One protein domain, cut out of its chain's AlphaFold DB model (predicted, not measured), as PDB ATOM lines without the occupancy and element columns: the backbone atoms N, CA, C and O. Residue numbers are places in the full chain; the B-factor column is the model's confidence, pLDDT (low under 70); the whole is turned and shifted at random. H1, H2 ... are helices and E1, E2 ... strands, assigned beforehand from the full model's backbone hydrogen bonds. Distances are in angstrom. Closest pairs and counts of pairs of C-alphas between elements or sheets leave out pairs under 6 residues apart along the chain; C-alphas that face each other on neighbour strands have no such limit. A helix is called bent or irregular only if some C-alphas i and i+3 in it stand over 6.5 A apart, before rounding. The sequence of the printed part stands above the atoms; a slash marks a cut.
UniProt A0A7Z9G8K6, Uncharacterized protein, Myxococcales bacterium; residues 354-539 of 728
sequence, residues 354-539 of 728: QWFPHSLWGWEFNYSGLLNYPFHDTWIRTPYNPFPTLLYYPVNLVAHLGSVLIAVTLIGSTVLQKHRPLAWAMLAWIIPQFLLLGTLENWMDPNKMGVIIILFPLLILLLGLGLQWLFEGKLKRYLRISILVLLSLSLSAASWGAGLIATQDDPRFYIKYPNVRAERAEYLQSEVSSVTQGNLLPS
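AT A GLANCE: This is residues 354 to 539 of the 728 residues of an uncharacterized protein of Myxococcales bacterium (UniProt A0A7Z9G8K6). An elongated, mostly crossed set of helices is built round the bent helix H1, whose arm H1a lies in the middle and whose arm H1b lies toward the end where H3 links to H4; long H2 and long H4 lie along two opposite sides with H1 between them, and bent H3 covers another side. A small strand hairpin, E1 and E2, and short H5 sit at one end, and the link from H3 to H4 lies at the other. The printed part has 186 residues, with named elements in the order E1, E2, H1, H2, H3, H4, H5, H6; the one sheet, E1 - E2, is antiparallel and the class is mostly helix. The whole is compact, with a radius of gyration of the C-alphas of 18.5 A, and spans 58 by 38 by 28 A, only just elongated.

IN THESE COORDINATES: Find C-alpha 356 at (-2.761, -25.955, 11.168), where E1, residues 356 to 360, begins; E2, residues 363 to 367, follows. H1, residues 389 to 416, was assigned as one helix by its hydrogen bonds but is bent, with C-alphas 400 and 403 9.0 A apart; its arms are H1a, 389 to 400, and H1b, 403 to 416, 19.6 A long. H2, residues 420 to 439, runs 27.8 A with a kink of 27 degrees near residue 430; it is neither bent nor irregular, but only just, with C-alphas 429 and 432 6.4 A apart. H3, residues 446 to 472, also one helix by its hydrogen bonds, is bent, with C-alphas 454 and 457 7.3 A apart; its arms are H3a, 446 to 454, itself irregular with C-alphas 449 and 452 6.8 A apart, and H3b, 457 to 472, 22.4 A long. From C-alpha 477 at (14.639, 8.166, 49.414), H4 runs 31.5 A to residue 498. H5 holds residues 507 to 512, and H6, residues 521 to 531, ends at C-alpha 531, (-7.862, -5.639, 31.838).

HOW THE PARTS SIT: Begin at the hairpin E1 and E2, where N 358 and O 365 are 2.8 A apart, within hydrogen-bond range. H1, taken whole, is the hub: H1b touches H3b about perpendicular at 88 degrees, closest at the C-alphas of Gly 412 and Gly 466, 3.8 A. H1a touches H4, with the C-alphas of Val 395 and Ser 495 closest at 5.4 A. H1a touches H6 at Ala 399 and Val 531, their closest C-alphas, 5.2 A, and H2 at Leu 390 and Gly 438, 3.8 A. H3b and H4 form a helical hairpin at a steep tilt of 39 degrees, closest at the C-alphas of Leu 470 and Arg 480, 6.0 A. H5 touches no helix, and H2 and H4 are apart. Every O i to N i+4 pair is within hydrogen-bond range in H1b, H3b, H4 and H6; the counts are 7 of 8 in H1a, 14 of 16 in H2, 1 of 2 in H5 and 1 of 5 in H3a, which has 5 of 6 O i to N i+3 pairs within range.

THE WHOLE: Look from Lys 476 to Pro 514, whose C-alphas are the farthest apart, at 59.1 A. The printed part has no cut; the link E2 to H1, 21 residues, is long. Residues 445 to 446 have pLDDT under 70.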
ATOM      1  N   GLN A 354      -6.969 -30.823  14.815       79.69
ATOM      2  CA  GLN A 354      -6.639 -30.485  13.445       79.69
ATOM      3  C   GLN A 354      -5.261 -29.821  13.380       79.69
ATOM      4  O   GLN A 354      -4.898 -28.986  14.213       79.69
ATOM      5  N   TRP A 355      -4.495 -30.212  12.369       88.50
ATOM      6  CA  TRP A 355      -3.192 -29.639  12.080       88.50
ATOM      7  C   TRP A 355      -3.373 -28.328  11.321       88.50
ATOM      8  O   TRP A 355      -4.017 -28.300  10.275       88.50
ATOM      9  N   PHE A 356      -2.774 -27.255  11.828       90.94
ATOM     10  CA  PHE A 356      -2.761 -25.955  11.168       90.94
ATOM     11  C   PHE A 356      -1.368 -25.665  10.601       90.94
ATOM     12  O   PHE A 356      -0.372 -25.983  11.263       90.94
ATOM     13  N   PRO A 357      -1.278 -25.061   9.404       94.50
ATOM     14  CA  PRO A 357      -0.009 -24.606   8.864       94.50
ATOM     15  C   PRO A 357       0.476 -23.371   9.631       94.50
ATOM     16  O   PRO A 357      -0.291 -22.447   9.911       94.50
ATOM     17  N   HIS A 358       1.768 -23.359   9.938       95.25
ATOM     18  CA  HIS A 358       2.494 -22.244  10.543       95.25
ATOM     19  C   HIS A 358       3.809 -22.040   9.798       95.25
ATOM     20  O   HIS A 358       4.309 -22.951   9.132       95.25
ATOM     21  N   SER A 359       4.398 -20.853   9.922       95.62
ATOM     22  CA  SER A 359       5.709 -20.580   9.342       95.62
ATOM     23  C   SER A 359       6.598 -19.813  10.314       95.62
ATOM     24  O   SER A 359       6.151 -18.889  10.981       95.62
ATOM     25  N   LEU A 360       7.873 -20.190  10.418       96.00
ATOM     26  CA  LEU A 360       8.872 -19.434  11.173       96.00
ATOM     27  C   LEU A 360      10.061 -19.141  10.267       96.00
ATOM     28  O   LEU A 360      10.775 -20.055   9.858       96.00
ATOM     29  N   TRP A 361      10.287 -17.864   9.959       93.81
ATOM     30  CA  TRP A 361      11.409 -17.418   9.117       93.81
ATOM     31  C   TRP A 361      11.505 -18.169   7.772       93.81
ATOM     32  O   TRP A 361      12.597 -18.488   7.305       93.81
ATOM     33  N   GLY A 362      10.355 -18.455   7.155       92.00
ATOM     34  CA  GLY A 362      10.251 -19.170   5.878       92.00
ATOM     35  C   GLY A 362      10.267 -20.699   5.985       92.00
ATOM     36  O   GLY A 362      10.126 -21.370   4.967       92.00
ATOM     37  N   TRP A 363      10.421 -21.266   7.186       96.62
ATOM     38  CA  TRP A 363      10.219 -22.696   7.407       96.62
ATOM     39  C   TRP A 363       8.749 -22.978   7.713       96.62
ATOM     40  O   TRP A 363       8.240 -22.537   8.742       96.62
ATOM     41  N   GLU A 364       8.083 -23.704   6.819       96.56
ATOM     42  CA  GLU A 364       6.691 -24.125   6.975       96.56
ATOM     43  C   GLU A 364       6.607 -25.456   7.722       96.56
ATOM     44  O   GLU A 364       7.342 -26.406   7.435       96.56
ATOM     45  N   PHE A 365       5.690 -25.532   8.679       96.06
ATOM     46  CA  PHE A 365       5.408 -26.751   9.424       96.06
ATOM     47  C   PHE A 365       3.937 -26.795   9.827       96.06
ATOM     48  O   PHE A 365       3.271 -25.769   9.943       96.06
ATOM     49  N   ASN A 366       3.435 -27.999  10.071       92.31
ATOM     50  CA  ASN A 366       2.095 -28.190  10.606       92.31
ATOM     51  C   ASN A 366       2.179 -28.435  12.112       92.31
ATOM     52  O   ASN A 366       3.051 -29.171  12.576       92.31
ATOM     53  N   TYR A 367       1.259 -27.849  12.873       89.56
ATOM     54  CA  TYR A 367       1.145 -28.063  14.315       89.56
ATOM     55  C   TYR A 367      -0.322 -28.033  14.753       89.56
ATOM     56  O   TYR A 367      -1.133 -27.288  14.207       89.56
ATOM     57  N   SER A 368      -0.661 -28.858  15.741       83.19
ATOM     58  CA  SER A 368      -2.020 -29.044  16.268       83.19
ATOM     59  C   SER A 368      -2.512 -27.909  17.181       83.19
ATOM     60  O   SER A 368      -3.709 -27.765  17.458       83.19
ATOM     61  N   GLY A 369      -1.598 -27.077  17.678       85.44
ATOM     62  CA  GLY A 369      -1.938 -25.853  18.400       85.44
ATOM     63  C   GLY A 369      -2.061 -24.645  17.475       85.44
ATOM     64  O   GLY A 369      -1.532 -24.624  16.362       85.44
ATOM     65  N   LEU A 370      -2.741 -23.610  17.965       90.19
ATOM     66  CA  LEU A 370      -2.741 -22.308  17.312       90.19
ATOM     67  C   LEU A 370      -1.525 -21.542  17.827       90.19
ATOM     68  O   LEU A 370      -1.398 -21.295  19.021       90.19
ATOM     69  N   LEU A 371      -0.594 -21.229  16.932       93.50
ATOM     70  CA  LEU A 371       0.545 -20.381  17.239       93.50
ATOM     71  C   LEU A 371       0.286 -18.976  16.699       93.50
ATOM     72  O   LEU A 371      -0.335 -18.788  15.647       93.50
ATOM     73  N   ASN A 372       0.767 -18.005  17.460       94.31
ATOM     74  CA  ASN A 372       0.737 -16.585  17.169       94.31
ATOM     75  C   ASN A 372       2.086 -16.127  16.595       94.31
ATOM     76  O   ASN A 372       3.007 -16.926  16.413       94.31
ATOM     77  N   TYR A 373       2.238 -14.827  16.344       91.81
ATOM     78  CA  TYR A 373       3.517 -14.225  15.974       91.81
ATOM     79  C   TYR A 373       4.652 -14.687  16.923       91.81
ATOM     80  O   TYR A 373       4.486 -14.605  18.143       91.81
ATOM     81  N   PRO A 374       5.812 -15.156  16.413       94.56
ATOM     82  CA  PRO A 374       6.299 -15.062  15.030       94.56
ATOM     83  C   PRO A 374       6.009 -16.285  14.137       94.56
ATOM     84  O   PRO A 374       6.620 -16.399  13.080       94.56
ATOM     85  N   PHE A 375       5.137 -17.204  14.555       95.56
ATOM     86  CA  PHE A 375       4.741 -18.387  13.772       95.56
ATOM     87  C   PHE A 375       3.559 -18.127  12.822       95.56
ATOM     88  O   PHE A 375       3.182 -18.980  12.016       95.56
ATOM     89  N   HIS A 376       2.961 -16.946  12.969       92.62
ATOM     90  CA  HIS A 376       1.881 -16.405  12.166       92.62
ATOM     91  C   HIS A 376       2.277 -15.005  11.681       92.62
ATOM     92  O   HIS A 376       2.971 -14.272  12.393       92.62
ATOM     93  N   ASP A 377       1.822 -14.623  10.487       90.69
ATOM     94  CA  ASP A 377       2.237 -13.378   9.825       90.69
ATOM     95  C   ASP A 377       1.735 -12.116  10.539       90.69
ATOM     96  O   ASP A 377       2.314 -11.034  10.419       90.69
ATOM     97  N   THR A 378       0.652 -12.248  11.301       91.69
ATOM     98  CA  THR A 378       0.007 -11.152  12.027       91.69
ATOM     99  C   THR A 378      -0.247 -11.512  13.485       91.69
ATOM    100  O   THR A 378      -0.335 -12.685  13.852       91.69
ATOM    101  N   TRP A 379      -0.386 -10.481  14.319       92.94
ATOM    102  CA  TRP A 379      -0.859 -10.630  15.691       92.94
ATOM    103  C   TRP A 379      -2.366 -10.863  15.678       92.94
ATOM    104  O   TRP A 379      -3.138  -9.992  15.274       92.94
ATOM    105  N   ILE A 380      -2.762 -12.033  16.147       94.19
ATOM    106  CA  ILE A 380      -4.152 -12.488  16.223       94.19
ATOM    107  C   ILE A 380      -4.500 -12.807  17.670       94.19
ATOM    108  O   ILE A 380      -3.609 -12.990  18.489       94.19
ATOM    109  N   ARG A 381      -5.773 -12.883  18.022       94.44
ATOM    110  CA  ARG A 381      -6.194 -13.275  19.370       94.44
ATOM    111  C   ARG A 381      -7.219 -14.388  19.309       94.44
ATOM    112  O   ARG A 381      -8.012 -14.477  18.378       94.44
ATOM    113  N   THR A 382      -7.244 -15.192  20.351       92.56
ATOM    114  CA  THR A 382      -8.345 -16.099  20.628       92.56
ATOM    115  C   THR A 382      -9.597 -15.243  20.867       92.56
ATOM    116  O   THR A 382      -9.520 -14.289  21.651       92.56
ATOM    117  N   PRO A 383     -10.741 -15.538  20.225       90.56
ATOM    118  CA  PRO A 383     -12.017 -14.912  20.564       90.56
ATOM    119  C   PRO A 383     -12.269 -14.920  22.079       90.56
ATOM    120  O   PRO A 383     -11.834 -15.833  22.782       90.56
ATOM    121  N   TYR A 384     -12.933 -13.889  22.603       90.62
ATOM    122  CA  TYR A 384     -13.187 -13.676  24.036       90.62
ATOM    123  C   TYR A 384     -11.941 -13.414  24.890       90.62
ATOM    124  O   TYR A 384     -12.069 -13.104  26.073       90.62
ATOM    125  N   ASN A 385     -10.733 -13.478  24.329       92.19
ATOM    126  CA  ASN A 385      -9.553 -12.861  24.921       92.19
ATOM    127  C   ASN A 385      -9.305 -11.519  24.228       92.19
ATOM    128  O   ASN A 385      -9.319 -11.462  23.000       92.19
ATOM    129  N   PRO A 386      -9.051 -10.431  24.976       93.38
ATOM    130  CA  PRO A 386      -8.943  -9.101  24.383       93.38
ATOM    131  C   PRO A 386      -7.636  -8.892  23.610       93.38
ATOM    132  O   PRO A 386      -7.558  -8.045  22.720       93.38
ATOM    133  N   PHE A 387      -6.605  -9.681  23.921       95.50
ATOM    134  CA  PHE A 387      -5.277  -9.540  23.341       95.50
ATOM    135  C   PHE A 387      -4.646 -10.898  23.023       95.50
ATOM    136  O   PHE A 387      -4.933 -11.871  23.721       95.50
ATOM    137  N   PRO A 388      -3.728 -10.931  22.043       94.44
ATOM    138  CA  PRO A 388      -2.751 -12.001  21.870       94.44
ATOM    139  C   PRO A 388      -2.073 -12.328  23.202       94.44
ATOM    140  O   PRO A 388      -1.722 -11.403  23.949       94.44
ATOM    141  N   THR A 389      -1.840 -13.605  23.495       92.88
ATOM    142  CA  THR A 389      -1.376 -14.050  24.819       92.88
ATOM    143  C   THR A 389      -0.105 -13.325  25.304       92.88
ATOM    144  O   THR A 389      -0.008 -12.933  26.474       92.88
ATOM    145  N   LEU A 390       0.838 -13.046  24.393       93.38
ATOM    146  CA  LEU A 390       2.065 -12.277  24.655       93.38
ATOM    147  C   LEU A 390       1.807 -10.874  25.236       93.38
ATOM    148  O   LEU A 390       2.557 -10.418  26.101       93.38
ATOM    149  N   LEU A 391       0.759 -10.189  24.772       94.25
ATOM    150  CA  LEU A 391       0.352  -8.875  25.276       94.25
ATOM    151  C   LEU A 391      -0.610  -9.003  26.463       94.25
ATOM    152  O   LEU A 391      -0.543  -8.206  27.402       94.25
ATOM    153  N   TYR A 392      -1.478 -10.016  26.441       94.06
ATOM    154  CA  TYR A 392      -2.466 -10.243  27.486       94.06
ATOM    155  C   TYR A 392      -1.808 -10.455  28.849       94.06
ATOM    156  O   TYR A 392      -2.203  -9.797  29.805       94.06
ATOM    157  N   TYR A 393      -0.784 -11.310  28.965       93.62
ATOM    158  CA  TYR A 393      -0.185 -11.625  30.269       93.62
ATOM    159  C   TYR A 393       0.338 -10.400  31.035       93.62
ATOM    160  O   TYR A 393      -0.071 -10.218  32.186       93.62
ATOM    161  N   PRO A 394       1.192  -9.533  30.455       95.19
ATOM    162  CA  PRO A 394       1.644  -8.324  31.140       95.19
ATOM    163  C   PRO A 394       0.499  -7.392  31.552       95.19
ATOM    164  O   PRO A 394       0.488  -6.897  32.680       95.19
ATOM    165  N   VAL A 395      -0.475  -7.170  30.663       95.75
ATOM    166  CA  VAL A 395      -1.629  -6.293  30.925       95.75
ATOM    167  C   VAL A 395      -2.496  -6.873  32.042       95.75
ATOM    168  O   VAL A 395      -2.849  -6.175  32.992       95.75
ATOM    169  N   ASN A 396      -2.755  -8.174  31.986       94.19
ATOM    170  CA  ASN A 396      -3.545  -8.903  32.963       94.19
ATOM    171  C   ASN A 396      -2.879  -8.927  34.351       94.19
ATOM    172  O   ASN A 396      -3.559  -8.787  35.369       94.19
ATOM    173  N   LEU A 397      -1.545  -9.035  34.417       95.56
ATOM    174  CA  LEU A 397      -0.795  -8.904  35.670       95.56
ATOM    175  C   LEU A 397      -0.935  -7.499  36.273       95.56
ATOM    176  O   LEU A 397      -1.112  -7.385  37.485       95.56
ATOM    177  N   VAL A 398      -0.905  -6.437  35.458       96.81
ATOM    178  CA  VAL A 398      -1.166  -5.065  35.931       96.81
ATOM    179  C   VAL A 398      -2.605  -4.921  36.431       96.81
ATOM    180  O   VAL A 398      -2.808  -4.339  37.492       96.81
ATOM    181  N   ALA A 399      -3.592  -5.490  35.733       94.69
ATOM    182  CA  ALA A 399      -4.994  -5.443  36.151       94.69
ATOM    183  C   ALA A 399      -5.223  -6.088  37.532       94.69
ATOM    184  O   ALA A 399      -5.928  -5.533  38.377       94.69
ATOM    185  N   HIS A 400      -4.586  -7.235  37.781       94.81
ATOM    186  CA  HIS A 400      -4.751  -7.997  39.021       94.81
ATOM    187  C   HIS A 400      -3.878  -7.498  40.174       94.81
ATOM    188  O   HIS A 400      -4.351  -7.431  41.304       94.81
ATOM    189  N   LEU A 401      -2.605  -7.178  39.923       96.38
ATOM    190  CA  LEU A 401      -1.635  -6.822  40.969       96.38
ATOM    191  C   LEU A 401      -1.497  -5.307  41.167       96.38
ATOM    192  O   LEU A 401      -0.953  -4.861  42.177       96.38
ATOM    193  N   GLY A 402      -1.979  -4.504  40.224       97.12
ATOM    194  CA  GLY A 402      -1.753  -3.067  40.194       97.12
ATOM    195  C   GLY A 402      -0.347  -2.701  39.713       97.12
ATOM    196  O   GLY A 402       0.642  -3.410  39.935       97.12
ATOM    197  N   SER A 403      -0.234  -1.548  39.057       97.94
ATOM    198  CA  SER A 403       1.027  -1.094  38.467       97.94
ATOM    199  C   SER A 403       2.123  -0.819  39.499       97.94
ATOM    200  O   SER A 403       3.299  -0.976  39.175       97.94
ATOM    201  N   VAL A 404       1.772  -0.496  40.753       98.44
ATOM    202  CA  VAL A 404       2.752  -0.293  41.832       98.44
ATOM    203  C   VAL A 404       3.489  -1.589  42.157       98.44
ATOM    204  O   VAL A 404       4.717  -1.586  42.218       98.44
ATOM    205  N   LEU A 405       2.780  -2.710  42.334       97.81
ATOM    206  CA  LEU A 405       3.434  -3.988  42.638       97.81
ATOM    207  C   LEU A 405       4.284  -4.468  41.459       97.81
ATOM    208  O   LEU A 405       5.419  -4.895  41.663       97.81
ATOM    209  N   ILE A 406       3.792  -4.319  40.226       98.19
ATOM    210  CA  ILE A 406       4.575  -4.652  39.029       98.19
ATOM    211  C   ILE A 406       5.825  -3.769  38.915       98.19
ATOM    212  O   ILE A 406       6.907  -4.276  38.622       98.19
ATOM    213  N   ALA A 407       5.731  -2.471  39.223       98.56
ATOM    214  CA  ALA A 407       6.886  -1.578  39.252       98.56
ATOM    215  C   ALA A 407       7.933  -2.026  40.286       98.56
ATOM    216  O   ALA A 407       9.128  -2.045  39.986       98.56
ATOM    217  N   VAL A 408       7.505  -2.446  41.484       98.56
ATOM    218  CA  VAL A 408       8.402  -3.024  42.501       98.56
ATOM    219  C   VAL A 408       9.085  -4.289  41.973       98.56
ATOM    220  O   VAL A 408      10.303  -4.414  42.104       98.56
ATOM    221  N   THR A 409       8.343  -5.191  41.329       98.25
ATOM    222  CA  THR A 409       8.876  -6.419  40.711       98.25
ATOM    223  C   THR A 409       9.917  -6.106  39.632       98.25
ATOM    224  O   THR A 409      10.989  -6.713  39.609       98.25
ATOM    225  N   LEU A 410       9.669  -5.115  38.768       98.19
ATOM    226  CA  LEU A 410      10.632  -4.672  37.754       98.19
ATOM    227  C   LEU A 410      11.892  -4.048  38.371       98.19
ATOM    228  O   LEU A 410      12.997  -4.303  37.904       98.19
ATOM    229  N   ILE A 411      11.771  -3.282  39.459       98.50
ATOM    230  CA  ILE A 411      12.946  -2.812  40.210       98.50
ATOM    231  C   ILE A 411      13.713  -4.018  40.766       98.50
ATOM    232  O   ILE A 411      14.935  -4.099  40.622       98.50
ATOM    233  N   GLY A 412      13.003  -4.987  41.343       98.38
ATOM    234  CA  GLY A 412      13.569  -6.239  41.828       98.38
ATOM    235  C   GLY A 412      14.376  -6.989  40.774       98.38
ATOM    236  O   GLY A 412      15.466  -7.472  41.080       98.38
ATOM    237  N   SER A 413      13.908  -7.031  39.521       97.75
ATOM    238  CA  SER A 413      14.616  -7.723  38.433       97.75
ATOM    239  C   SER A 413      15.964  -7.069  38.115       97.75
ATOM    240  O   SER A 413      16.957  -7.766  37.896       97.75
ATOM    241  N   THR A 414      16.052  -5.737  38.195       97.81
ATOM    242  CA  THR A 414      17.333  -5.026  38.045       97.81
ATOM    243  C   THR A 414      18.285  -5.311  39.207       97.81
ATOM    244  O   THR A 414      19.491  -5.465  39.012       97.81
ATOM    245  N   VAL A 415      17.757  -5.435  40.430       98.00
ATOM    246  CA  VAL A 415      18.548  -5.737  41.631       98.00
ATOM    247  C   VAL A 415      19.040  -7.184  41.615       98.00
ATOM    248  O   VAL A 415      20.178  -7.438  42.023       98.00
ATOM    249  N   LEU A 416      18.238  -8.111  41.083       98.06
ATOM    250  CA  LEU A 416      18.565  -9.532  40.967       98.06
ATOM    251  C   LEU A 416      19.876  -9.771  40.205       98.06
ATOM    252  O   LEU A 416      20.596 -10.718  40.515       98.06
ATOM    253  N   GLN A 417      20.259  -8.878  39.288       97.00
ATOM    254  CA  GLN A 417      21.527  -8.956  38.548       97.00
ATOM    255  C   GLN A 417      22.771  -8.966  39.456       97.00
ATOM    256  O   GLN A 417      23.835  -9.445  39.051       97.00
ATOM    257  N   LYS A 418      22.655  -8.489  40.706       96.75
ATOM    258  CA  LYS A 418      23.714  -8.595  41.725       96.75
ATOM    259  C   LYS A 418      23.943 -10.037  42.188       96.75
ATOM    260  O   LYS A 418      25.041 -10.367  42.627       96.75
ATOM    261  N   HIS A 419      22.947 -10.905  42.028       96.81
ATOM    262  CA  HIS A 419      22.984 -12.335  42.322       96.81
ATOM    263  C   HIS A 419      23.083 -13.133  41.012       96.81
ATOM    264  O   HIS A 419      22.190 -13.901  40.669       96.81
ATOM    265  N   ARG A 420      24.178 -12.942  40.257       96.00
ATOM    266  CA  ARG A 420      24.334 -13.458  38.879       96.00
ATOM    267  C   ARG A 420      23.908 -14.921  38.666       96.00
ATOM    268  O   ARG A 420      23.179 -15.147  37.708       96.00
ATOM    269  N   PRO A 421      24.304 -15.910  39.497       96.38
ATOM    270  CA  PRO A 421      23.876 -17.296  39.285       96.38
ATOM    271  C   PRO A 421      22.359 -17.465  39.378       96.38
ATOM    272  O   PRO A 421      21.767 -18.146  38.549       96.38
ATOM    273  N   LEU A 422      21.727 -16.792  40.346       97.81
ATOM    274  CA  LEU A 422      20.277 -16.805  40.503       97.81
ATOM    275  C   LEU A 422      19.590 -16.082  39.341       97.81
ATOM    276  O   LEU A 422      18.622 -16.602  38.808       97.81
ATOM    277  N   ALA A 423      20.120 -14.941  38.892       98.06
ATOM    278  CA  ALA A 423      19.599 -14.240  37.719       98.06
ATOM    279  C   ALA A 423      19.616 -15.129  36.463       98.06
ATOM    280  O   ALA A 423      18.604 -15.238  35.777       98.06
ATOM    281  N   TRP A 424      20.734 -15.812  36.192       98.00
ATOM    282  CA  TRP A 424      20.841 -16.741  35.062       98.00
ATOM    283  C   TRP A 424      19.920 -17.948  35.200       98.00
ATOM    284  O   TRP A 424      19.290 -18.334  34.219       98.00
ATOM    285  N   ALA A 425      19.806 -18.514  36.404       97.56
ATOM    286  CA  ALA A 425      18.867 -19.596  36.673       97.56
ATOM    287  C   ALA A 425      17.423 -19.160  36.384       97.56
ATOM    288  O   ALA A 425      16.706 -19.848  35.671       97.56
ATOM    289  N   MET A 426      17.014 -17.982  36.862       97.81
ATOM    290  CA  MET A 426      15.675 -17.453  36.602       97.81
ATOM    291  C   MET A 426      15.439 -17.211  35.110       97.81
ATOM    292  O   MET A 426      14.415 -17.638  34.595       97.81
ATOM    293  N   LEU A 427      16.389 -16.613  34.384       97.44
ATOM    294  CA  LEU A 427      16.258 -16.430  32.932       97.44
ATOM    295  C   LEU A 427      16.116 -17.764  32.185       97.44
ATOM    296  O   LEU A 427      15.286 -17.861  31.283       97.44
ATOM    297  N   ALA A 428      16.883 -18.786  32.576       97.19
ATOM    298  CA  ALA A 428      16.817 -20.118  31.974       97.19
ATOM    299  C   ALA A 428      15.455 -20.801  32.179       97.19
ATOM    300  O   ALA A 428      15.041 -21.581  31.326       97.19
ATOM    301  N   TRP A 429      14.764 -20.492  33.277       96.56
ATOM    302  CA  TRP A 429      13.415 -20.986  33.546       96.56
ATOM    303  C   TRP A 429      12.334 -20.161  32.840       96.56
ATOM    304  O   TRP A 429      11.480 -20.710  32.147       96.56
ATOM    305  N   ILE A 430      12.389 -18.835  32.979       95.50
ATOM    306  CA  ILE A 430      11.316 -17.934  32.546       95.50
ATOM    307  C   ILE A 430      11.260 -17.811  31.033       95.50
ATOM    308  O   ILE A 430      10.167 -17.790  30.485       95.50
ATOM    309  N   ILE A 431      12.402 -17.674  30.349       95.88
ATOM    310  CA  ILE A 431      12.402 -17.355  28.914       95.88
ATOM    311  C   ILE A 431      11.686 -18.446  28.104       95.88
ATOM    312  O   ILE A 431      10.767 -18.091  27.371       95.88
ATOM    313  N   PRO A 432      12.024 -19.746  28.230       95.12
ATOM    314  CA  PRO A 432      11.339 -20.782  27.459       95.12
ATOM    315  C   PRO A 432       9.845 -20.846  27.775       95.12
ATOM    316  O   PRO A 432       9.028 -20.927  26.861       95.12
ATOM    317  N   GLN A 433       9.487 -20.738  29.057       93.06
ATOM    318  CA  GLN A 433       8.098 -20.767  29.495       93.06
ATOM    319  C   GLN A 433       7.323 -19.560  28.957       93.06
ATOM    320  O   GLN A 433       6.283 -19.734  28.343       93.06
ATOM    321  N   PHE A 434       7.844 -18.342  29.096       92.06
ATOM    322  CA  PHE A 434       7.201 -17.132  28.589       92.06
ATOM    323  C   PHE A 434       7.098 -17.114  27.060       92.06
ATOM    324  O   PHE A 434       6.083 -16.672  26.539       92.06
ATOM    325  N   LEU A 435       8.107 -17.607  26.334       92.50
ATOM    326  CA  LEU A 435       8.044 -17.716  24.873       92.50
ATOM    327  C   LEU A 435       6.976 -18.719  24.431       92.50
ATOM    328  O   LEU A 435       6.195 -18.413  23.534       92.50
ATOM    329  N   LEU A 436       6.903 -19.880  25.085       91.12
ATOM    330  CA  LEU A 436       5.855 -20.867  24.833       91.12
ATOM    331  C   LEU A 436       4.472 -20.267  25.124       91.12
ATOM    332  O   LEU A 436       3.612 -20.244  24.256       91.12
ATOM    333  N   LEU A 437       4.287 -19.711  26.321       89.88
ATOM    334  CA  LEU A 437       3.030 -19.107  26.755       89.88
ATOM    335  C   LEU A 437       2.612 -17.921  25.882       89.88
ATOM    336  O   LEU A 437       1.443 -17.790  25.557       89.88
ATOM    337  N   GLY A 438       3.547 -17.052  25.503       91.75
ATOM    338  CA  GLY A 438       3.256 -15.854  24.721       91.75
ATOM    339  C   GLY A 438       2.908 -16.149  23.263       91.75
ATOM    340  O   GLY A 438       2.171 -15.378  22.655       91.75
ATOM    341  N   THR A 439       3.423 -17.247  22.707       92.94
ATOM    342  CA  THR A 439       3.178 -17.626  21.306       92.94
ATOM    343  C   THR A 439       2.037 -18.618  21.143       92.94
ATOM    344  O   THR A 439       1.500 -18.723  20.045       92.94
ATOM    345  N   LEU A 440       1.637 -19.325  22.201       90.50
ATOM    346  CA  LEU A 440       0.445 -20.161  22.169       90.50
ATOM    347  C   LEU A 440      -0.818 -19.293  22.194       90.50
ATOM    348  O   LEU A 440      -1.080 -18.533  23.127       90.50
ATOM    349  N   GLU A 441      -1.613 -19.463  21.152       85.62
ATOM    350  CA  GLU A 441      -2.991 -19.009  21.041       85.62
ATOM    351  C   GLU A 441      -3.905 -20.240  21.215       85.62
ATOM    352  O   GLU A 441      -3.403 -21.365  21.253       85.62
ATOM    353  N   ASN A 442      -5.226 -20.070  21.339       79.25
ATOM    354  CA  ASN A 442      -6.204 -21.098  21.756       79.25
ATOM    355  C   ASN A 442      -6.410 -21.246  23.278       79.25
ATOM    356  O   ASN A 442      -6.622 -22.342  23.805       79.25
ATOM    357  N   TRP A 443      -6.265 -20.162  24.028       74.06
ATOM    358  CA  TRP A 443      -6.345 -20.215  25.486       74.06
ATOM    359  C   TRP A 443      -7.587 -19.479  25.964       74.06
ATOM    360  O   TRP A 443      -7.489 -18.459  26.635       74.06
ATOM    361  N   MET A 444      -8.776 -19.968  25.602       73.75
ATOM    362  CA  MET A 444      -9.985 -19.434  26.230       73.75
ATOM    363  C   MET A 444     -10.010 -19.818  27.718       73.75
ATOM    364  O   MET A 444     -10.229 -18.950  28.553       73.75
ATOM    365  N   ASP A 445      -9.695 -21.076  28.049       68.81
ATOM    366  CA  ASP A 445      -9.783 -21.626  29.411       68.81
ATOM    367  C   ASP A 445      -8.910 -20.853  30.444       68.81
ATOM    368  O   ASP A 445      -7.683 -20.810  30.306       68.81
ATOM    369  N   PRO A 446      -9.495 -20.273  31.514       67.88
ATOM    370  CA  PRO A 446      -8.837 -19.586  32.607       67.88
ATOM    371  C   PRO A 446      -7.828 -20.456  33.309       67.88
ATOM    372  O   PRO A 446      -6.861 -19.922  33.834       67.88
ATOM    373  N   ASN A 447      -8.037 -21.771  33.326       71.69
ATOM    374  CA  ASN A 447      -7.069 -22.688  33.882       71.69
ATOM    375  C   ASN A 447      -5.767 -22.664  33.061       71.69
ATOM    376  O   ASN A 447      -4.673 -22.533  33.623       71.69
ATOM    377  N   LYS A 448      -5.879 -22.664  31.723       78.50
ATOM    378  CA  LYS A 448      -4.738 -22.461  30.816       78.50
ATOM    379  C   LYS A 448      -4.169 -21.055  31.010       78.50
ATOM    380  O   LYS A 448      -2.982 -20.915  31.278       78.50
ATOM    381  N   MET A 449      -5.002 -20.014  31.041       81.38
ATOM    382  CA  MET A 449      -4.544 -18.641  31.326       81.38
ATOM    383  C   MET A 449      -3.914 -18.482  32.725       81.38
ATOM    384  O   MET A 449      -3.127 -17.567  32.958       81.38
ATOM    385  N   GLY A 450      -4.208 -19.380  33.664       86.94
ATOM    386  CA  GLY A 450      -3.632 -19.434  35.003       86.94
ATOM    387  C   GLY A 450      -2.210 -19.988  35.042       86.94
ATOM    388  O   GLY A 450      -1.531 -19.826  36.053       86.94
ATOM    389  N   VAL A 451      -1.699 -20.573  33.951       90.06
ATOM    390  CA  VAL A 451      -0.354 -21.181  33.888       90.06
ATOM    391  C   VAL A 451       0.764 -20.181  34.206       90.06
ATOM    392  O   VAL A 451       1.824 -20.571  34.697       90.06
ATOM    393  N   ILE A 452       0.526 -18.876  34.041       92.44
ATOM    394  CA  ILE A 452       1.467 -17.833  34.474       92.44
ATOM    395  C   ILE A 452       1.740 -17.852  35.992       92.44
ATOM    396  O   ILE A 452       2.816 -17.436  36.421       92.44
ATOM    397  N   ILE A 453       0.812 -18.371  36.809       95.12
ATOM    398  CA  ILE A 453       0.961 -18.493  38.270       95.12
ATOM    399  C   ILE A 453       2.157 -19.370  38.633       95.12
ATOM    400  O   ILE A 453       2.816 -19.118  39.636       95.12
ATOM    401  N   ILE A 454       2.516 -20.338  37.791       94.44
ATOM    402  CA  ILE A 454       3.684 -21.204  37.998       94.44
ATOM    403  C   ILE A 454       4.984 -20.384  38.096       94.44
ATOM    404  O   ILE A 454       5.918 -20.769  38.796       94.44
ATOM    405  N   LEU A 455       5.023 -19.195  37.482       94.81
ATOM    406  CA  LEU A 455       6.142 -18.257  37.573       94.81
ATOM    407  C   LEU A 455       6.093 -17.350  38.817       94.81
ATOM    408  O   LEU A 455       6.998 -16.543  39.021       94.81
ATOM    409  N   PHE A 456       5.100 -17.465  39.702       97.50
ATOM    410  CA  PHE A 456       5.016 -16.643  40.916       97.50
ATOM    411  C   PHE A 456       6.137 -16.868  41.956       97.50
ATOM    412  O   PHE A 456       6.350 -15.954  42.761       97.50
ATOM    413  N   PRO A 457       6.958 -17.944  41.946       98.31
ATOM    414  CA  PRO A 457       8.167 -17.971  42.772       98.31
ATOM    415  C   PRO A 457       9.123 -16.825  42.408       98.31
ATOM    416  O   PRO A 457       9.760 -16.232  43.283       98.31
ATOM    417  N   LEU A 458       9.162 -16.442  41.124       97.44
ATOM    418  CA  LEU A 458       9.869 -15.248  40.672       97.44
ATOM    419  C   LEU A 458       9.214 -13.976  41.214       97.44
ATOM    420  O   LEU A 458       9.924 -13.067  41.634       97.44
ATOM    421  N   LEU A 459       7.880 -13.899  41.221       97.81
ATOM    422  CA  LEU A 459       7.169 -12.740  41.761       97.81
ATOM    423  C   LEU A 459       7.567 -12.487  43.224       97.81
ATOM    424  O   LEU A 459       7.927 -11.360  43.555       97.81
ATOM    425  N   ILE A 460       7.599 -13.527  44.068       98.56
ATOM    426  CA  ILE A 460       8.073 -13.431  45.463       98.56
ATOM    427  C   ILE A 460       9.505 -12.887  45.511       98.56
ATOM    428  O   ILE A 460       9.777 -11.904  46.207       98.56
ATOM    429  N   LEU A 461      10.412 -13.511  44.749       98.62
ATOM    430  CA  LEU A 461      11.831 -13.157  44.696       98.62
ATOM    431  C   LEU A 461      12.042 -11.683  44.319       98.62
ATOM    432  O   LEU A 461      12.770 -10.945  44.990       98.62
ATOM    433  N   LEU A 462      11.396 -11.249  43.239       98.69
ATOM    434  CA  LEU A 462      11.540  -9.909  42.693       98.69
ATOM    435  C   LEU A 462      10.854  -8.856  43.568       98.69
ATOM    436  O   LEU A 462      11.437  -7.797  43.794       98.69
ATOM    437  N   LEU A 463       9.674  -9.143  44.130       98.56
ATOM    438  CA  LEU A 463       9.027  -8.243  45.087       98.56
ATOM    439  C   LEU A 463       9.915  -8.006  46.311       98.56
ATOM    440  O   LEU A 463      10.116  -6.857  46.698       98.56
ATOM    441  N   GLY A 464      10.501  -9.059  46.890       98.62
ATOM    442  CA  GLY A 464      11.381  -8.925  48.055       98.62
ATOM    443  C   GLY A 464      12.607  -8.051  47.779       98.62
ATOM    444  O   GLY A 464      12.897  -7.130  48.545       98.62
ATOM    445  N   LEU A 465      13.284  -8.272  46.647       98.69
ATOM    446  CA  LEU A 465      14.430  -7.457  46.222       98.69
ATOM    447  C   LEU A 465      14.041  -6.008  45.890       98.69
ATOM    448  O   LEU A 465      14.774  -5.072  46.226       98.69
ATOM    449  N   GLY A 466      12.887  -5.809  45.249       98.56
ATOM    450  CA  GLY A 466      12.352  -4.490  44.922       98.56
ATOM    451  C   GLY A 466      12.014  -3.683  46.174       98.56
ATOM    452  O   GLY A 466      12.455  -2.540  46.315       98.56
ATOM    453  N   LEU A 467      11.309  -4.299  47.130       98.62
ATOM    454  CA  LEU A 467      11.015  -3.701  48.431       98.62
ATOM    455  C   LEU A 467      12.308  -3.375  49.185       98.62
ATOM    456  O   LEU A 467      12.466  -2.252  49.667       98.62
ATOM    457  N   GLN A 468      13.276  -4.295  49.233       98.50
ATOM    458  CA  GLN A 468      14.556  -4.031  49.893       98.50
ATOM    459  C   GLN A 468      15.275  -2.825  49.288       98.50
ATOM    460  O   GLN A 468      15.756  -1.958  50.016       98.50
ATOM    461  N   TRP A 469      15.302  -2.693  47.963       98.38
ATOM    462  CA  TRP A 469      15.885  -1.512  47.331       98.38
ATOM    463  C   TRP A 469      15.124  -0.224  47.678       98.38
ATOM    464  O   TRP A 469      15.747   0.802  47.974       98.38
ATOM    465  N   LEU A 470      13.790  -0.267  47.712       98.19
ATOM    466  CA  LEU A 470      12.953   0.888  48.046       98.19
ATOM    467  C   LEU A 470      13.136   1.377  49.483       98.19
ATOM    468  O   LEU A 470      13.126   2.590  49.703       98.19
ATOM    469  N   PHE A 471      13.362   0.475  50.440       97.88
ATOM    470  CA  PHE A 471      13.537   0.830  51.851       97.88
ATOM    471  C   PHE A 471      15.010   1.031  52.239       97.88
ATOM    472  O   PHE A 471      15.353   2.062  52.816       97.88
ATOM    473  N   GLU A 472      15.924   0.181  51.773       96.25
ATOM    474  CA  GLU A 472      17.330   0.120  52.226       96.25
ATOM    475  C   GLU A 472      18.374   0.513  51.161       96.25
ATOM    476  O   GLU A 472      19.569   0.596  51.441       96.25
ATOM    477  N   GLY A 473      17.955   0.775  49.923       93.06
ATOM    478  CA  GLY A 473      18.839   1.218  48.844       93.06
ATOM    479  C   GLY A 473      19.645   2.490  49.153       93.06
ATOM    480  O   GLY A 473      19.193   3.406  49.838       93.06
ATOM    481  N   LYS A 474      20.848   2.572  48.564       95.88
ATOM    482  CA  LYS A 474      21.811   3.677  48.756       95.88
ATOM    483  C   LYS A 474      21.358   5.023  48.170       95.88
ATOM    484  O   LYS A 474      21.870   6.066  48.566       95.88
ATOM    485  N   LEU A 475      20.443   5.010  47.198       95.44
ATOM    486  CA  LEU A 475      19.907   6.232  46.594       95.44
ATOM    487  C   LEU A 475      19.052   7.007  47.603       95.44
ATOM    488  O   LEU A 475      18.369   6.426  48.452       95.44
ATOM    489  N   LYS A 476      19.037   8.339  47.478       97.25
ATOM    490  CA  LYS A 476      18.191   9.189  48.325       97.25
ATOM    491  C   LYS A 476      16.727   8.750  48.201       97.25
ATOM    492  O   LYS A 476      16.255   8.452  47.105       97.25
ATOM    493  N   ARG A 477      16.011   8.705  49.330       96.94
ATOM    494  CA  ARG A 477      14.639   8.166  49.414       96.94
ATOM    495  C   ARG A 477      13.690   8.795  48.388       96.94
ATOM    496  O   ARG A 477      12.939   8.064  47.756       96.94
ATOM    497  N   TYR A 478      13.766  10.112  48.176       97.06
ATOM    498  CA  TYR A 478      12.909  10.794  47.201       97.06
ATOM    499  C   TYR A 478      13.150  10.309  45.764       97.06
ATOM    500  O   TYR A 478      12.181  10.074  45.062       97.06
ATOM    501  N   LEU A 479      14.399  10.049  45.351       97.75
ATOM    502  CA  LEU A 479      14.699   9.517  44.013       97.75
ATOM    503  C   LEU A 479      14.129   8.110  43.822       97.75
ATOM    504  O   LEU A 479      13.585   7.805  42.767       97.75
ATOM    505  N   ARG A 480      14.227   7.258  44.850       97.31
ATOM    506  CA  ARG A 480      13.659   5.902  44.819       97.31
ATOM    507  C   ARG A 480      12.141   5.931  44.664       97.31
ATOM    508  O   ARG A 480      11.600   5.207  43.836       97.31
ATOM    509  N   ILE A 481      11.472   6.803  45.419       98.00
ATOM    510  CA  ILE A 481      10.024   7.013  45.314       98.00
ATOM    511  C   ILE A 481       9.660   7.592  43.940       98.00
ATOM    512  O   ILE A 481       8.714   7.112  43.329       98.00
ATOM    513  N   SER A 482      10.419   8.560  43.414       97.94
ATOM    514  CA  SER A 482      10.188   9.106  42.071       97.94
ATOM    515  C   SER A 482      10.293   8.032  40.988       97.94
ATOM    516  O   SER A 482       9.439   7.991  40.113       97.94
ATOM    517  N   ILE A 483      11.286   7.139  41.064       98.19
ATOM    518  CA  ILE A 483      11.420   6.009  40.130       98.19
ATOM    519  C   ILE A 483      10.201   5.087  40.222       98.19
ATOM    520  O   ILE A 483       9.638   4.735  39.191       98.19
ATOM    521  N   LEU A 484       9.767   4.734  41.437       98.19
ATOM    522  CA  LEU A 484       8.578   3.904  41.638       98.19
ATOM    523  C   LEU A 484       7.331   4.553  41.027       98.19
ATOM    524  O   LEU A 484       6.605   3.893  40.292       98.19
ATOM    525  N   VAL A 485       7.093   5.836  41.314       98.31
ATOM    526  CA  VAL A 485       5.928   6.574  40.807       98.31
ATOM    527  C   VAL A 485       5.970   6.664  39.286       98.31
ATOM    528  O   VAL A 485       4.983   6.325  38.644       98.31
ATOM    529  N   LEU A 486       7.106   7.055  38.699       98.31
ATOM    530  CA  LEU A 486       7.253   7.147  37.246       98.31
ATOM    531  C   LEU A 486       7.010   5.795  36.576       98.31
ATOM    532  O   LEU A 486       6.227   5.723  35.637       98.31
ATOM    533  N   LEU A 487       7.610   4.720  37.091       98.31
ATOM    534  CA  LEU A 487       7.431   3.381  36.538       98.31
ATOM    535  C   LEU A 487       5.982   2.892  36.674       98.31
ATOM    536  O   LEU A 487       5.441   2.337  35.723       98.31
ATOM    537  N   SER A 488       5.339   3.145  37.817       98.31
ATOM    538  CA  SER A 488       3.927   2.793  38.036       98.31
ATOM    539  C   SER A 488       3.018   3.534  37.052       98.31
ATOM    540  O   SER A 488       2.177   2.916  36.409       98.31
ATOM    541  N   LEU A 489       3.232   4.842  36.865       98.12
ATOM    542  CA  LEU A 489       2.477   5.647  35.902       98.12
ATOM    543  C   LEU A 489       2.726   5.196  34.458       98.12
ATOM    544  O   LEU A 489       1.779   5.114  33.684       98.12
ATOM    545  N   SER A 490       3.968   4.860  34.095       98.06
ATOM    546  CA  SER A 490       4.292   4.321  32.769       98.06
ATOM    547  C   SER A 490       3.608   2.981  32.509       98.06
ATOM    548  O   SER A 490       3.089   2.775  31.418       98.06
ATOM    549  N   LEU A 491       3.566   2.086  33.498       97.81
ATOM    550  CA  LEU A 491       2.878   0.798  33.387       97.81
ATOM    551  C   LEU A 491       1.360   0.966  33.286       97.81
ATOM    552  O   LEU A 491       0.734   0.318  32.452       97.81
ATOM    553  N   SER A 492       0.774   1.856  34.087       97.56
ATOM    554  CA  SER A 492      -0.643   2.213  33.982       97.56
ATOM    555  C   SER A 492      -0.973   2.790  32.603       97.56
ATOM    556  O   SER A 492      -1.930   2.350  31.971       97.56
ATOM    557  N   ALA A 493      -0.148   3.712  32.096       97.38
ATOM    558  CA  ALA A 493      -0.314   4.294  30.767       97.38
ATOM    559  C   ALA A 493      -0.134   3.257  29.647       97.38
ATOM    560  O   ALA A 493      -0.873   3.292  28.670       97.38
ATOM    561  N   ALA A 494       0.806   2.318  29.788       97.25
ATOM    562  CA  ALA A 494       1.008   1.232  28.832       97.25
ATOM    563  C   ALA A 494      -0.164   0.238  28.831       97.25
ATOM    564  O   ALA A 494      -0.609  -0.166  27.764       97.25
ATOM    565  N   SER A 495      -0.696  -0.117  30.006       96.50
ATOM    566  CA  SER A 495      -1.893  -0.959  30.144       96.50
ATOM    567  C   SER A 495      -3.114  -0.295  29.505       96.50
ATOM    568  O   SER A 495      -3.817  -0.939  28.734       96.50
ATOM    569  N   TRP A 496      -3.312   1.005  29.738       96.69
ATOM    570  CA  TRP A 496      -4.364   1.779  29.078       96.69
ATOM    571  C   TRP A 496      -4.156   1.862  27.559       96.69
ATOM    572  O   TRP A 496      -5.076   1.603  26.789       96.69
ATOM    573  N   GLY A 497      -2.926   2.149  27.121       96.81
ATOM    574  CA  GLY A 497      -2.555   2.211  25.708       96.81
ATOM    575  C   GLY A 497      -2.709   0.875  24.980       96.81
ATOM    576  O   GLY A 497      -3.050   0.876  23.801       96.81
ATOM    577  N   ALA A 498      -2.542  -0.258  25.670       96.19
ATOM    578  CA  ALA A 498      -2.823  -1.578  25.108       96.19
ATOM    579  C   ALA A 498      -4.292  -1.712  24.678       96.19
ATOM    580  O   ALA A 498      -4.561  -2.325  23.653       96.19
ATOM    581  N   GLY A 499      -5.226  -1.056  25.379       95.31
ATOM    582  CA  GLY A 499      -6.644  -1.002  25.002       95.31
ATOM    583  C   GLY A 499      -6.935  -0.264  23.696       95.31
ATOM    584  O   GLY A 499      -8.036  -0.380  23.169       95.31
ATOM    585  N   LEU A 500      -5.957   0.470  23.157       95.38
ATOM    586  CA  LEU A 500      -6.047   1.132  21.854       95.38
ATOM    587  C   LEU A 500      -5.513   0.256  20.711       95.38
ATOM    588  O   LEU A 500      -5.640   0.630  19.545       95.38
ATOM    589  N   ILE A 501      -4.882  -0.881  21.024       94.62
ATOM    590  CA  ILE A 501      -4.328  -1.790  20.021       94.62
ATOM    591  C   ILE A 501      -5.475  -2.610  19.435       94.62
ATOM    592  O   ILE A 501      -6.086  -3.426  20.119       94.62
ATOM    593  N   ALA A 502      -5.739  -2.405  18.147       92.50
ATOM    594  CA  ALA A 502      -6.672  -3.233  17.402       92.50
ATOM    595  C   ALA A 502      -6.068  -4.624  17.165       92.50
ATOM    596  O   ALA A 502      -4.954  -4.755  16.654       92.50
ATOM    597  N   THR A 503      -6.822  -5.653  17.523       90.06
ATOM    598  CA  THR A 503      -6.422  -7.057  17.444       90.06
ATOM    599  C   THR A 503      -7.527  -7.843  16.747       90.06
ATOM    600  O   THR A 503      -8.711  -7.683  17.052       90.06
ATOM    601  N   GLN A 504      -7.145  -8.661  15.770       92.81
ATOM    602  CA  GLN A 504      -8.083  -9.469  14.990       92.81
ATOM    603  C   GLN A 504      -8.250 -10.833  15.646       92.81
ATOM    604  O   GLN A 504      -7.278 -11.386  16.160       92.81
ATOM    605  N   ASP A 505      -9.470 -11.355  15.648       93.12
ATOM    606  CA  ASP A 505      -9.726 -12.728  16.053       93.12
ATOM    607  C   ASP A 505      -9.042 -13.719  15.097       93.12
ATOM    608  O   ASP A 505      -8.898 -13.461  13.904       93.12
ATOM    609  N   ASP A 506      -8.567 -14.846  15.629       93.81
ATOM    610  CA  ASP A 506      -8.006 -15.928  14.819       93.81
ATOM    611  C   ASP A 506      -9.153 -16.741  14.186       93.81
ATOM    612  O   ASP A 506      -9.819 -17.493  14.901       93.81
ATOM    613  N   PRO A 507      -9.389 -16.674  12.862       92.44
ATOM    614  CA  PRO A 507     -10.478 -17.419  12.230       92.44
ATOM    615  C   PRO A 507     -10.293 -18.939  12.334       92.44
ATOM    616  O   PRO A 507     -11.274 -19.682  12.310       92.44
ATOM    617  N   ARG A 508      -9.051 -19.423  12.497       91.56
ATOM    618  CA  ARG A 508      -8.748 -20.851  12.692       91.56
ATOM    619  C   ARG A 508      -9.339 -21.376  13.995       91.56
ATOM    620  O   ARG A 508      -9.611 -22.570  14.103       91.56
ATOM    621  N   PHE A 509      -9.577 -20.490  14.963       89.81
ATOM    622  CA  PHE A 509     -10.227 -20.841  16.214       89.81
ATOM    623  C   PHE A 509     -11.618 -21.436  15.983       89.81
ATOM    624  O   PHE A 509     -11.910 -22.487  16.538       89.81
ATOM    625  N   TYR A 510     -12.443 -20.844  15.116       88.00
ATOM    626  CA  TYR A 510     -13.790 -21.362  14.834       88.00
ATOM    627  C   TYR A 510     -13.783 -22.633  13.982       88.00
ATOM    628  O   TYR A 510     -14.737 -23.397  14.008       88.00
ATOM    629  N   ILE A 511     -12.702 -22.894  13.243       88.06
ATOM    630  CA  ILE A 511     -12.514 -24.188  12.571       88.06
ATOM    631  C   ILE A 511     -12.245 -25.269  13.624       88.06
ATOM    632  O   ILE A 511     -12.791 -26.368  13.551       88.06
ATOM    633  N   LYS A 512     -11.417 -24.936  14.621       81.19
ATOM    634  CA  LYS A 512     -11.060 -25.830  15.722       81.19
ATOM    635  C   LYS A 512     -12.209 -26.040  16.717       81.19
ATOM    636  O   LYS A 512     -12.359 -27.140  17.231       81.19
ATOM    637  N   TYR A 513     -13.006 -25.003  16.962       80.75
ATOM    638  CA  TYR A 513     -14.150 -24.994  17.874       80.75
ATOM    639  C   TYR A 513     -15.401 -24.487  17.141       80.75
ATOM    640  O   TYR A 513     -15.837 -23.357  17.378       80.75
ATOM    641  N   PRO A 514     -15.992 -25.302  16.244       80.56
ATOM    642  CA  PRO A 514     -17.145 -24.895  15.430       80.56
ATOM    643  C   PRO A 514     -18.395 -24.587  16.264       80.56
ATOM    644  O   PRO A 514     -19.281 -23.866  15.813       80.56
ATOM    645  N   ASN A 515     -18.431 -25.094  17.496       77.50
ATOM    646  CA  ASN A 515     -19.511 -24.914  18.457       77.50
ATOM    647  C   ASN A 515     -19.393 -23.606  19.264       77.50
ATOM    648  O   ASN A 515     -20.297 -23.269  20.029       77.50
ATOM    649  N   VAL A 516     -18.298 -22.849  19.116       81.12
ATOM    650  CA  VAL A 516     -18.148 -21.537  19.757       81.12
ATOM    651  C   VAL A 516     -18.763 -20.459  18.876       81.12
ATOM    652  O   VAL A 516     -18.407 -20.304  17.707       81.12
ATOM    653  N   ARG A 517     -19.661 -19.658  19.454       83.25
ATOM    654  CA  ARG A 517     -20.276 -18.535  18.743       83.25
ATOM    655  C   ARG A 517     -19.231 -17.477  18.395       83.25
ATOM    656  O   ARG A 517     -18.408 -17.110  19.240       83.25
ATOM    657  N   ALA A 518     -19.346 -16.914  17.192       86.31
ATOM    658  CA  ALA A 518     -18.586 -15.738  16.786       86.31
ATOM    659  C   ALA A 518     -18.697 -14.614  17.830       86.31
ATOM    660  O   ALA A 518     -19.796 -14.235  18.245       86.31
ATOM    661  N   GLU A 519     -17.553 -14.101  18.272       90.31
ATOM    662  CA  GLU A 519     -17.503 -13.031  19.261       90.31
ATOM    663  C   GLU A 519     -18.078 -11.731  18.695       90.31
ATOM    664  O   GLU A 519     -17.759 -11.310  17.582       90.31
ATOM    665  N   ARG A 520     -18.903 -11.052  19.497       88.00
ATOM    666  CA  ARG A 520     -19.379  -9.707  19.173       88.00
ATOM    667  C   ARG A 520     -18.505  -8.622  19.798       88.00
ATOM    668  O   ARG A 520     -17.876  -8.823  20.836       88.00
ATOM    669  N   ALA A 521     -18.548  -7.431  19.205       91.88
ATOM    670  CA  ALA A 521     -17.765  -6.280  19.644       91.88
ATOM    671  C   ALA A 521     -18.025  -5.882  21.109       91.88
ATOM    672  O   ALA A 521     -17.103  -5.428  21.783       91.88
ATOM    673  N   GLU A 522     -19.245  -6.076  21.617       91.44
ATOM    674  CA  GLU A 522     -19.607  -5.735  22.995       91.44
ATOM    675  C   GLU A 522     -18.859  -6.606  24.024       91.44
ATOM    676  O   GLU A 522     -18.400  -6.092  25.047       91.44
ATOM    677  N   TYR A 523     -18.659  -7.900  23.731       91.69
ATOM    678  CA  TYR A 523     -17.866  -8.803  24.579       91.69
ATOM    679  C   TYR A 523     -16.399  -8.397  24.561       91.69
ATOM    680  O   TYR A 523     -15.814  -8.185  25.621       91.69
ATOM    681  N   LEU A 524     -15.836  -8.182  23.368       93.38
ATOM    682  CA  LEU A 524     -14.458  -7.721  23.225       93.38
ATOM    683  C   LEU A 524     -14.218  -6.419  24.000       93.38
ATOM    684  O   LEU A 524     -13.244  -6.307  24.742       93.38
ATOM    685  N   GLN A 525     -15.107  -5.434  23.856       93.50
ATOM    686  CA  GLN A 525     -14.982  -4.150  24.539       93.50
ATOM    687  C   GLN A 525     -15.050  -4.311  26.063       93.50
ATOM    688  O   GLN A 525     -14.259  -3.688  26.777       93.50
ATOM    689  N   SER A 526     -15.956  -5.160  26.558       92.12
ATOM    690  CA  SER A 526     -16.047  -5.501  27.979       92.12
ATOM    691  C   SER A 526     -14.740  -6.123  28.480       92.12
ATOM    692  O   SER A 526     -14.155  -5.624  29.445       92.12
ATOM    693  N   GLU A 527     -14.219  -7.136  27.784       92.31
ATOM    694  CA  GLU A 527     -12.970  -7.814  28.142       92.31
ATOM    695  C   GLU A 527     -11.766  -6.864  28.112       92.31
ATOM    696  O   GLU A 527     -11.008  -6.818  29.082       92.31
ATOM    697  N   VAL A 528     -11.622  -6.038  27.066       94.62
ATOM    698  CA  VAL A 528     -10.578  -5.001  26.978       94.62
ATOM    699  C   VAL A 528     -10.674  -4.074  28.187       94.62
ATOM    700  O   VAL A 528      -9.701  -3.921  28.926       94.62
ATOM    701  N   SER A 529     -11.863  -3.524  28.453       92.75
ATOM    702  CA  SER A 529     -12.075  -2.578  29.552       92.75
ATOM    703  C   SER A 529     -11.778  -3.169  30.932       92.75
ATOM    704  O   SER A 529     -11.403  -2.432  31.844       92.75
ATOM    705  N   SER A 530     -11.919  -4.488  31.094       90.31
ATOM    706  CA  SER A 530     -11.660  -5.174  32.358       90.31
ATOM    707  C   SER A 530     -10.163  -5.276  32.676       90.31
ATOM    708  O   SER A 530      -9.774  -5.157  33.839       90.31
ATOM    709  N   VAL A 531      -9.307  -5.423  31.655       92.75
ATOM    710  CA  VAL A 531      -7.862  -5.639  31.838       92.75
ATOM    711  C   VAL A 531      -7.005  -4.395  31.561       92.75
ATOM    712  O   VAL A 531      -5.860  -4.338  32.008       92.75
ATOM    713  N   THR A 532      -7.525  -3.368  30.880       95.44
ATOM    714  CA  THR A 532      -6.755  -2.158  30.504       95.44
ATOM    715  C   THR A 532      -7.009  -0.937  31.387       95.44
ATOM    716  O   THR A 532      -6.695   0.188  31.000       95.44
ATOM    717  N   GLN A 533      -7.574  -1.114  32.583       91.25
ATOM    718  CA  GLN A 533      -7.872   0.011  33.487       91.25
ATOM    719  C   GLN A 533      -6.611   0.722  34.004       91.25
ATOM    720  O   GLN A 533      -6.681   1.875  34.420       91.25
ATOM    721  N   GLY A 534      -5.451   0.051  33.998       88.31
ATOM    722  CA  GLY A 534      -4.198   0.630  34.483       88.31
ATOM    723  C   GLY A 534      -4.206   0.953  35.984       88.31
ATOM    724  O   GLY A 534      -3.553   1.909  36.407       88.31
ATOM    725  N   ASN A 535      -4.935   0.180  36.796       94.56
ATOM    726  CA  ASN A 535      -5.067   0.410  38.236       94.56
ATOM    727  C   ASN A 535      -3.698   0.469  38.941       94.56
ATOM    728  O   ASN A 535      -2.801  -0.328  38.663       94.56
ATOM    729  N   LEU A 536      -3.527   1.410  39.878       96.69
ATOM    730  CA  LEU A 536      -2.294   1.517  40.677       96.69
ATOM    731  C   LEU A 536      -2.174   0.379  41.699       96.69
ATOM    732  O   LEU A 536      -1.074  -0.099  41.977       96.69
ATOM    733  N   LEU A 537      -3.312  -0.032  42.260       96.56
ATOM    734  CA  LEU A 537      -3.439  -1.057  43.290       96.56
ATOM    735  C   LEU A 537      -4.179  -2.285  42.737       96.56
ATOM    736  O   LEU A 537      -4.888  -2.151  41.738       96.56
ATOM    737  N   PRO A 538      -4.039  -3.459  43.380       93.69
ATOM    738  CA  PRO A 538      -4.816  -4.644  43.033       93.69
ATOM    739  C   PRO A 538      -6.324  -4.359  42.979       93.69
ATOM    740  O   PRO A 538      -6.869  -3.746  43.899       93.69
ATOM    741  N   SER A 539      -7.001  -4.815  41.921       90.06
ATOM    742  CA  SER A 539      -8.453  -4.650  41.793       90.06
ATOM    743  C   SER A 539      -9.196  -5.687  42.635       90.06
ATOM    744  O   SER A 539      -9.106  -6.889  42.379       90.06
TER     745      SER A 539